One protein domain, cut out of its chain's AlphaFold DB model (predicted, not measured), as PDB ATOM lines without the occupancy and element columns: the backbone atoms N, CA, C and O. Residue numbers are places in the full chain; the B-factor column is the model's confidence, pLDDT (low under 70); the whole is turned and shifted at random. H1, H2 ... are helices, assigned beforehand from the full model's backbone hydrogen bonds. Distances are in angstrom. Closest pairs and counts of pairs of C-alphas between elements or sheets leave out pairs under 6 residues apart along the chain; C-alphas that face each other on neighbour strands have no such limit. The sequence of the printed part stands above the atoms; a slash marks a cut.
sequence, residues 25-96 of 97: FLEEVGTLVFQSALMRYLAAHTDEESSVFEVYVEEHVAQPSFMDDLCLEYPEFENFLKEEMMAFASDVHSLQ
ATOM      1  N   PHE A  25      76.347 117.355  72.645       79.19
ATOM      2  CA  PHE A  25      74.899 117.423  72.496       79.19
ATOM      3  C   PHE A  25      74.178 116.814  73.707       79.19
ATOM      4  O   PHE A  25      73.224 117.398  74.212       79.19
ATOM      5  N   LEU A  26      74.645 115.669  74.213       79.44
ATOM      6  CA  LEU A  26      74.079 115.039  75.408       79.44
ATOM      7  C   LEU A  26      74.253 115.910  76.657       79.44
ATOM      8  O   LEU A  26      73.327 115.998  77.460       79.44
ATOM      9  N   GLU A  27      75.400 116.568  76.814       83.81
ATOM     10  CA  GLU A  27      75.652 117.499  77.916       83.81
ATOM     11  C   GLU A  27      74.721 118.720  77.854       83.81
ATOM     12  O   GLU A  27      74.112 119.096  78.859       83.81
ATOM     13  N   GLU A  28      74.542 119.304  76.666       84.94
ATOM     14  CA  GLU A  28      73.623 120.425  76.443       84.94
ATOM     15  C   GLU A  28      72.173 120.033  76.745       84.94
ATOM     16  O   GLU A  28      71.470 120.737  77.473       84.94
ATOM     17  N   VAL A  29      71.730 118.877  76.243       85.12
ATOM     18  CA  VAL A  29      70.385 118.349  76.503       85.12
ATOM     19  C   VAL A  29      70.190 118.057  77.986       85.12
ATOM     20  O   VAL A  29      69.177 118.458  78.558       85.12
ATOM     21  N   GLY A  30      71.160 117.402  78.626       86.75
ATOM     22  CA  GLY A  30      71.121 117.120  80.060       86.75
ATOM     23  C   GLY A  30      71.001 118.399  80.885       86.75
ATOM     24  O   GLY A  30      70.178 118.470  81.795       86.75
ATOM     25  N   THR A  31      71.746 119.439  80.507       89.69
ATOM     26  CA  THR A  31      71.683 120.757  81.150       89.69
ATOM     27  C   THR A  31      70.303 121.394  81.002       89.69
ATOM     28  O   THR A  31      69.744 121.871  81.989       89.69
ATOM     29  N   LEU A  32      69.725 121.380  79.798       89.94
ATOM     30  CA  LEU A  32      68.404 121.960  79.539       89.94
ATOM     31  C   LEU A  32      67.295 121.246  80.316       89.94
ATOM     32  O   LEU A  32      66.469 121.898  80.955       89.94
ATOM     33  N   VAL A  33      67.298 119.913  80.292       90.38
ATOM     34  CA  VAL A  33      66.333 119.081  81.025       90.38
ATOM     35  C   VAL A  33      66.435 119.347  82.527       90.38
ATOM     36  O   VAL A  33      65.418 119.568  83.185       90.38
ATOM     37  N   PHE A  34      67.655 119.392  83.066       90.75
ATOM     38  CA  PHE A  34      67.883 119.688  84.477       90.75
ATOM     39  C   PHE A  34      67.401 121.092  84.862       90.75
ATOM     40  O   PHE A  34      66.683 121.247  85.847       90.75
ATOM     41  N   GLN A  35      67.742 122.117  84.074       91.44
ATOM     42  CA  GLN A  35      67.305 123.497  84.320       91.44
ATOM     43  C   GLN A  35      65.781 123.638  84.270       91.44
ATOM     44  O   GLN A  35      65.202 124.323  85.114       91.44
ATOM     45  N   SER A  36      65.126 122.969  83.319       92.75
ATOM     46  CA  SER A  36      63.665 122.956  83.221       92.75
ATOM     47  C   SER A  36      63.024 122.327  84.463       92.75
ATOM     48  O   SER A  36      62.147 122.928  85.091       92.75
ATOM     49  N   ALA A  37      63.523 121.160  84.887       93.25
ATOM     50  CA  ALA A  37      63.049 120.475  86.088       93.25
ATOM     51  C   ALA A  37      63.258 121.323  87.352       93.25
ATOM     52  O   ALA A  37      62.350 121.440  88.172       93.25
ATOM     53  N   LEU A  38      64.417 121.979  87.469       93.12
ATOM     54  CA  LEU A  38      64.740 122.896  88.559       93.12
ATOM     55  C   LEU A  38      63.750 124.063  88.629       93.12
ATOM     56  O   LEU A  38      63.179 124.325  89.684       93.12
ATOM     57  N   MET A  39      63.490 124.733  87.504       93.50
ATOM     58  CA  MET A  39      62.537 125.844  87.456       93.50
ATOM     59  C   MET A  39      61.125 125.412  87.860       93.50
ATOM     60  O   MET A  39      60.452 126.129  88.601       93.50
ATOM     61  N   ARG A  40      60.666 124.250  87.377       94.50
ATOM     62  CA  ARG A  40      59.341 123.714  87.719       94.50
ATOM     63  C   ARG A  40      59.244 123.333  89.190       94.50
ATOM     64  O   ARG A  40      58.227 123.629  89.811       94.50
ATOM     65  N   TYR A  41      60.291 122.720  89.732       94.44
ATOM     66  CA  TYR A  41      60.350 122.351  91.137       94.44
ATOM     67  C   TYR A  41      60.273 123.590  92.031       94.44
ATOM     68  O   TYR A  41      59.370 123.680  92.857       94.44
ATOM     69  N   LEU A  42      61.130 124.591  91.808       93.75
ATOM     70  CA  LEU A  42      61.132 125.825  92.603       93.75
ATOM     71  C   LEU A  42      59.805 126.592  92.487       93.75
ATOM     72  O   LEU A  42      59.280 127.081  93.479       93.75
ATOM     73  N   ALA A  43      59.201 126.646  91.295       93.81
ATOM     74  CA  ALA A  43      57.915 127.318  91.096       93.81
ATOM     75  C   ALA A  43      56.728 126.622  91.791       93.81
ATOM     76  O   ALA A  43      55.692 127.256  92.005       93.81
ATOM     77  N   ALA A  44      56.846 125.328  92.095       93.25
ATOM     78  CA  ALA A  44      55.812 124.554  92.777       93.25
ATOM     79  C   ALA A  44      55.878 124.667  94.311       93.25
ATOM     80  O   ALA A  44      54.920 124.280  94.982       93.25
ATOM     81  N   HIS A  45      56.973 125.201  94.852       94.56
ATOM     82  CA  HIS A  45      57.259 125.243  96.282       94.56
ATOM     83  C   HIS A  45      57.228 126.669  96.834       94.56
ATOM     84  O   HIS A  45      57.248 127.658  96.100       94.56
ATOM     85  N   THR A  46      57.149 126.783  98.159       95.00
ATOM     86  CA  THR A  46      57.269 128.079  98.839       95.00
ATOM     87  C   THR A  46      58.709 128.597  98.812       95.00
ATOM     88  O   THR A  46      59.652 127.836  98.590       95.00
ATOM     89  N   ASP A  47      58.902 129.890  99.085       92.38
ATOM     90  CA  ASP A  47      60.238 130.500  99.171       92.38
ATOM     91  C   ASP A  47      61.117 129.824 100.243       92.38
ATOM     92  O   ASP A  47      62.321 129.659 100.052       92.38
ATOM     93  N   GLU A  48      60.524 129.399 101.367       94.00
ATOM     94  CA  GLU A  48      61.236 128.710 102.451       94.00
ATOM     95  C   GLU A  48      61.712 127.315 102.015       94.00
ATOM     96  O   GLU A  48      62.880 126.979 102.199       94.00
ATOM     97  N   GLU A  49      60.838 126.523 101.390       92.88
ATOM     98  CA  GLU A  49      61.176 125.191 100.862       92.88
ATOM     99  C   GLU A  49      62.198 125.275  99.721       92.88
ATOM    100  O   GLU A  49      63.147 124.491  99.676       92.88
ATOM    101  N   SER A  50      62.044 126.267  98.839       93.31
ATOM    102  CA  SER A  50      62.983 126.545  97.749       93.31
ATOM    103  C   SER A  50      64.364 126.911  98.284       93.31
ATOM    104  O   SER A  50      65.363 126.379  97.811       93.31
ATOM    105  N   SER A  51      64.435 127.745  99.326       94.44
ATOM    106  CA  SER A  51      65.707 128.114  99.952       94.44
ATOM    107  C   SER A  51      66.410 126.915 100.596       94.44
ATOM    108  O   SER A  51      67.626 126.786 100.472       94.44
ATOM    109  N   VAL A  52      65.670 126.011 101.249       95.19
ATOM    110  CA  VAL A  52      66.243 124.774 101.812       95.19
ATOM    111  C   VAL A  52      66.802 123.877 100.708       95.19
ATOM    112  O   VAL A  52      67.910 123.355 100.838       95.19
ATOM    113  N   PHE A  53      66.061 123.733  99.610       94.69
ATOM    114  CA  PHE A  53      66.503 122.968  98.452       94.69
ATOM    115  C   PHE A  53      67.767 123.566  97.813       94.69
ATOM    116  O   PHE A  53      68.720 122.838  97.542       94.69
ATOM    117  N   GLU A  54      67.815 124.885  97.611       93.31
ATOM    118  CA  GLU A  54      68.983 125.575  97.046       93.31
ATOM    119  C   GLU A  54      70.239 125.359  97.896       93.31
ATOM    120  O   GLU A  54      71.286 125.002  97.357       93.31
ATOM    121  N   VAL A  55      70.124 125.480  99.223       95.31
ATOM    122  CA  VAL A  55      71.237 125.209 100.148       95.31
ATOM    123  C   VAL A  55      71.719 123.766 100.017       95.31
ATOM    124  O   VAL A  55      72.922 123.525  99.922       95.31
ATOM    125  N   TYR A  56      70.797 122.801  99.958       94.75
ATOM    126  CA  TYR A  56      71.167 121.401  99.765       94.75
ATOM    127  C   TYR A  56      71.955 121.202  98.465       94.75
ATOM    128  O   TYR A  56      73.000 120.547  98.471       94.75
ATOM    129  N   VAL A  57      71.485 121.790  97.361       92.75
ATOM    130  CA  VAL A  57      72.163 121.717  96.061       92.75
ATOM    131  C   VAL A  57      73.563 122.320  96.141       92.75
ATOM    132  O   VAL A  57      74.523 121.664  95.739       92.75
ATOM    133  N   GLU A  58      73.714 123.523  96.695       93.50
ATOM    134  CA  GLU A  58      75.016 124.190  96.824       93.50
ATOM    135  C   GLU A  58      76.028 123.370  97.638       93.50
ATOM    136  O   GLU A  58      77.205 123.296  97.276       93.50
ATOM    137  N   GLU A  59      75.580 122.716  98.709       94.75
ATOM    138  CA  GLU A  59      76.439 121.907  99.577       94.75
ATOM    139  C   GLU A  59      76.870 120.575  98.937       94.75
ATOM    140  O   GLU A  59      77.962 120.073  99.228       94.75
ATOM    141  N   HIS A  60      76.041 120.002  98.057       92.69
ATOM    142  CA  HIS A  60      76.217 118.631  97.565       92.69
ATOM    143  C   HIS A  60      76.595 118.531  96.079       92.69
ATOM    144  O   HIS A  60      77.092 117.486  95.670       92.69
ATOM    145  N   VAL A  61      76.463 119.595  95.275       90.06
ATOM    146  CA  VAL A  61      76.683 119.560  93.808       90.06
ATOM    147  C   VAL A  61      78.073 119.067  93.383       90.06
ATOM    148  O   VAL A  61      78.236 118.487  92.314       90.06
ATOM    149  N   ALA A  62      79.095 119.262  94.219       91.38
ATOM    150  CA  ALA A  62      80.455 118.805  93.932       91.38
ATOM    151  C   ALA A  62      80.656 117.289  94.141       91.38
ATOM    152  O   ALA A  62      81.730 116.760  93.836       91.38
ATOM    153  N   GLN A  63      79.668 116.589  94.703       92.50
ATOM    154  CA  GLN A  63      79.763 115.169  95.011       92.50
ATOM    155  C   GLN A  63      79.465 114.319  93.765       92.50
ATOM    156  O   GLN A  63      78.495 114.581  93.059       92.50
ATOM    157  N   PRO A  64      80.240 113.252  93.494       90.25
ATOM    158  CA  PRO A  64      79.979 112.375  92.349       90.25
ATOM    159  C   PRO A  64      78.605 111.691  92.377       90.25
ATOM    160  O   PRO A  64      78.078 111.353  91.323       90.25
ATOM    161  N   SER A  65      78.038 111.481  93.568       91.75
ATOM    162  CA  SER A  65      76.713 110.883  93.781       91.75
ATOM    163  C   SER A  65      75.575 111.905  93.797       91.75
ATOM    164  O   SER A  65      74.432 111.516  94.004       91.75
ATOM    165  N   PHE A  66      75.861 113.190  93.550       91.25
ATOM    166  CA  PHE A  66      74.913 114.289  93.735       91.25
ATOM    167  C   PHE A  66      73.542 114.033  93.107       91.25
ATOM    168  O   PHE A  66      72.533 114.210  93.772       91.25
ATOM    169  N   MET A  67      73.490 113.599  91.845       90.62
ATOM    170  CA  MET A  67      72.212 113.381  91.158       90.62
ATOM    171  C   MET A  67      71.398 112.239  91.771       90.62
ATOM    172  O   MET A  67      70.177 112.357  91.873       90.62
ATOM    173  N   ASP A  68      72.061 111.160  92.190       91.06
ATOM    174  CA  ASP A  68      71.399 110.025  92.834       91.06
ATOM    175  C   ASP A  68      70.868 110.443  94.213       91.06
ATOM    176  O   ASP A  68      69.706 110.192  94.533       91.06
ATOM    177  N   ASP A  69      71.691 111.145  94.993       92.75
ATOM    178  CA  ASP A  69      71.341 111.622  96.331       92.75
ATOM    179  C   ASP A  69      70.219 112.676  96.276       92.75
ATOM    180  O   ASP A  69      69.260 112.599  97.043       92.75
ATOM    181  N   LEU A  70      70.268 113.598  95.308       92.38
ATOM    182  CA  LEU A  70      69.237 114.613  95.078       92.38
ATOM    183  C   LEU A  70      67.881 113.978  94.753       92.38
ATOM    184  O   LEU A  70      66.860 114.406  95.284       92.38
ATOM    185  N   CYS A  71      67.854 112.949  93.902       92.94
ATOM    186  CA  CYS A  71      66.612 112.259  93.545       92.94
ATOM    187  C   CYS A  71      66.052 111.419  94.704       92.94
ATOM    188  O   CYS A  71      64.838 111.237  94.795       92.94
ATOM    189  N   LEU A  72      66.918 110.912  95.587       93.31
ATOM    190  CA  LEU A  72      66.503 110.198  96.796       93.31
ATOM    191  C   LEU A  72      65.930 111.145  97.854       93.31
ATOM    192  O   LEU A  72      64.900 110.829  98.450       93.31
ATOM    193  N   GLU A  73      66.585 112.284  98.080       94.31
ATOM    194  CA  GLU A  73      66.175 113.273  99.082       94.31
ATOM    195  C   GLU A  73      64.943 114.069  98.627       94.31
ATOM    196  O   GLU A  73      64.058 114.363  99.430       94.31
ATOM    197  N   TYR A  74      64.828 114.336  97.320       95.19
ATOM    198  CA  TYR A  74      63.717 115.076  96.719       95.19
ATOM    199  C   TYR A  74      63.020 114.256  95.616       95.19
ATOM    200  O   TYR A  74      63.171 114.541  94.424       95.19
ATOM    201  N   PRO A  75      62.183 113.260  95.971       93.81
ATOM    202  CA  PRO A  75      61.488 112.420  94.989       93.81
ATOM    203  C   PRO A  75      60.553 113.196  94.051       93.81
ATOM    204  O   PRO A  75      60.309 112.788  92.917       93.81
ATOM    205  N   GLU A  76      60.011 114.329  94.501       93.50
ATOM    206  CA  GLU A  76      59.200 115.197  93.644       93.50
ATOM    207  C   GLU A  76      60.037 115.867  92.549       93.50
ATOM    208  O   GLU A  76      59.583 115.959  91.408       93.50
ATOM    209  N   PHE A  77      61.284 116.243  92.852       93.94
ATOM    210  CA  PHE A  77      62.233 116.713  91.845       93.94
ATOM    211  C   PHE A  77      62.537 115.618  90.814       93.94
ATOM    212  O   PHE A  77      62.524 115.889  89.614       93.94
ATOM    213  N   GLU A  78      62.725 114.367  91.252       93.25
ATOM    214  CA  GLU A  78      62.917 113.226  90.343       93.25
ATOM    215  C   GLU A  78      61.732 113.064  89.372       93.25
ATOM    216  O   GLU A  78      61.926 112.776  88.187       93.25
ATOM    217  N   ASN A  79      60.498 113.284  89.841       93.69
ATOM    218  CA  ASN A  79      59.314 113.239  88.982       93.69
ATOM    219  C   ASN A  79      59.349 114.336  87.912       93.69
ATOM    220  O   ASN A  79      59.151 114.026  86.737       93.69
ATOM    221  N   PHE A  80      59.663 115.583  88.282       92.44
ATOM    222  CA  PHE A  80      59.835 116.658  87.300       92.44
ATOM    223  C   PHE A  80      60.935 116.323  86.295       92.44
ATOM    224  O   PHE A  80      60.721 116.447  85.093       92.44
ATOM    225  N   LEU A  81      62.081 115.821  86.758       91.62
ATOM    226  CA  LEU A  81      63.189 115.446  85.883       91.62
ATOM    227  C   LEU A  81      62.779 114.372  84.865       91.62
ATOM    228  O   LEU A  81      63.055 114.508  83.673       91.62
ATOM    229  N   LYS A  82      62.063 113.332  85.304       90.69
ATOM    230  CA  LYS A  82      61.536 112.282  84.416       90.69
ATOM    231  C   LYS A  82      60.529 112.830  83.407       90.69
ATOM    232  O   LYS A  82      60.571 112.428  82.245       90.69
ATOM    233  N   GLU A  83      59.635 113.721  83.827       91.75
ATOM    234  CA  GLU A  83      58.676 114.369  82.926       91.75
ATOM    235  C   GLU A  83      59.385 115.178  81.836       91.75
ATOM    236  O   GLU A  83      59.062 115.020  80.661       91.75
ATOM    237  N   GLU A  84      60.387 115.979  82.204       88.44
ATOM    238  CA  GLU A  84      61.172 116.777  81.256       88.44
ATOM    239  C   GLU A  84      61.953 115.892  80.273       88.44
ATOM    240  O   GLU A  84      61.959 116.146  79.068       88.44
ATOM    241  N   MET A  85      62.544 114.790  80.752       87.81
ATOM    242  CA  MET A  85      63.194 113.799  79.884       87.81
ATOM    243  C   MET A  85      62.215 113.182  78.875       87.81
ATOM    244  O   MET A  85      62.559 113.008  77.704       87.81
ATOM    245  N   MET A  86      60.997 112.839  79.309       86.56
ATOM    246  CA  MET A  86      59.970 112.269  78.429       86.56
ATOM    247  C   MET A  86      59.433 113.291  77.423       86.56
ATOM    248  O   MET A  86      59.230 112.942  76.259       86.56
ATOM    249  N   ALA A  87      59.221 114.538  77.849       84.69
ATOM    250  CA  ALA A  87      58.783 115.624  76.979       84.69
ATOM    251  C   ALA A  87      59.809 115.869  75.867       84.69
ATOM    252  O   ALA A  87      59.466 115.825  74.685       84.69
ATOM    253  N   PHE A  88      61.086 115.982  76.237       80.69
ATOM    254  CA  PHE A  88      62.168 116.139  75.274       80.69
ATOM    255  C   PHE A  88      62.240 114.966  74.284       80.69
ATOM    256  O   PHE A  88      62.340 115.165  73.074       80.69
ATOM    257  N   ALA A  89      62.136 113.728  74.773       76.88
ATOM    258  CA  ALA A  89      62.138 112.541  73.921       76.88
ATOM    259  C   ALA A  89      60.987 112.529  72.900       76.88
ATOM    260  O   ALA A  89      61.179 112.161  71.737       76.88
ATOM    261  N   SER A  90      59.792 112.940  73.331       74.50
ATOM    262  CA  SER A  90      58.609 113.051  72.476       74.50
ATOM    263  C   SER A  90      58.782 114.123  71.396       74.50
ATOM    264  O   SER A  90      58.423 113.898  70.235       74.50
ATOM    265  N   ASP A  91      59.362 115.267  71.752       68.38
ATOM    266  CA  ASP A  91      59.620 116.365  70.817       68.38
ATOM    267  C   ASP A  91      60.657 115.971  69.760       68.38
ATOM    268  O   ASP A  91      60.449 116.196  68.565       68.38
ATOM    269  N   VAL A  92      61.731 115.284  70.164       65.19
ATOM    270  CA  VAL A  92      62.739 114.752  69.232       65.19
ATOM    271  C   VAL A  92      62.123 113.747  68.258       65.19
ATOM    272  O   VAL A  92      62.408 113.803  67.061       65.19
ATOM    273  N   HIS A  93      61.249 112.855  68.731       57.91
ATOM    274  CA  HIS A  93      60.588 111.882  67.858       57.91
ATOM    275  C   HIS A  93      59.597 112.540  66.883       57.91
ATOM    276  O   HIS A  93      59.455 112.100  65.741       57.91
ATOM    277  N   SER A  94      58.948 113.627  67.305       60.00
ATOM    278  CA  SER A  94      58.010 114.390  66.473       60.00
ATOM    279  C   SER A  94      58.706 115.198  65.373       60.00
ATOM    280  O   SER A  94      58.110 115.424  64.327       60.00
ATOM    281  N   LEU A  95      59.968 115.594  65.572       53.38
ATOM    282  CA  LEU A  95      60.787 116.281  64.563       53.38
ATOM    283  C   LEU A  95      61.378 115.339  63.496       53.38
ATOM    284  O   LEU A  95      61.923 115.812  62.499       53.38
ATOM    285  N   GLN A  96      61.305 114.019  63.704       47.34
ATOM    286  CA  GLN A  96      61.822 113.002  62.779       47.34
ATOM    287  C   GLN A  96      60.761 112.418  61.826       47.34
ATOM    288  O   GLN A  96      61.130 111.653  60.932       47.34
TER     289      GLN A  96
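Overview. This is residues 25 to 96 of the 97 residues of an uncharacterized protein of Candidatus Kaiserbacteria bacterium RIFCSPLOWO2_12_FULL_45_26 (UniProt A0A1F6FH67). Two long helices, H1 and H4, cross as a lopsided X, and the shorter H2 and H3 make a loose turn that brings the chain from the last residue of H1 to the first of H4. The last part of H4 and the tail, residues 89 to 96, stick out from this body. The printed part has 72 residues with four named helices, in the order H1, H2, H3, H4, and no named strand; the class is all helix. It is only just compact, close to loose, with a radius of gyration of the C-alphas of 13.2 A, and it spans 42 by 27 by 18 A, only just elongated.

Along the chain. H1, residues 25 to 44, begins at C-alpha 25 (74.899, 117.423, 72.496) and is 28.7 A long from first to last C-alpha. H2, residues 47 to 60, measures 20.0 A. H3, residues 66 to 73, measures 10.3 A. H4, residues 75 to 94, measures 28.8 A and ends at C-alpha 94 (58.010, 114.390, 66.473).

Arrangement. H1 touches H4 with residues 33 to 41 alone; the closest C-alphas, of Ala 37 and Leu 81, are 5.0 A apart. Their lines stand at a steep tilt of 49 degrees, opposite ways. H2 is close to H1 but not clearly touching, the closest C-alphas being those of Leu 42 and Ser 50 at 5.5 A. H2 is also close to H3 but not clearly touching, with C-alphas 60 and 66 closest at 5.9 A. H3 and H4 touch only at the corner, where the closest C-alphas, of Cys 71 and Glu 78, are 5.0 A apart. H1 and H3 are apart, as are H2 and H4. In H1, H2, H3 and H4 every O i to N i+4 pair is within hydrogen-bond range.

Size, cuts and confidence. The C-alphas of Glu 48 and Gln 96 are the two farthest apart, 42.7 A. The printed part has no cut, and its three links between helices are tight. The mean pLDDT of the printed part is 88.2; residues 91 to 96 are under 70.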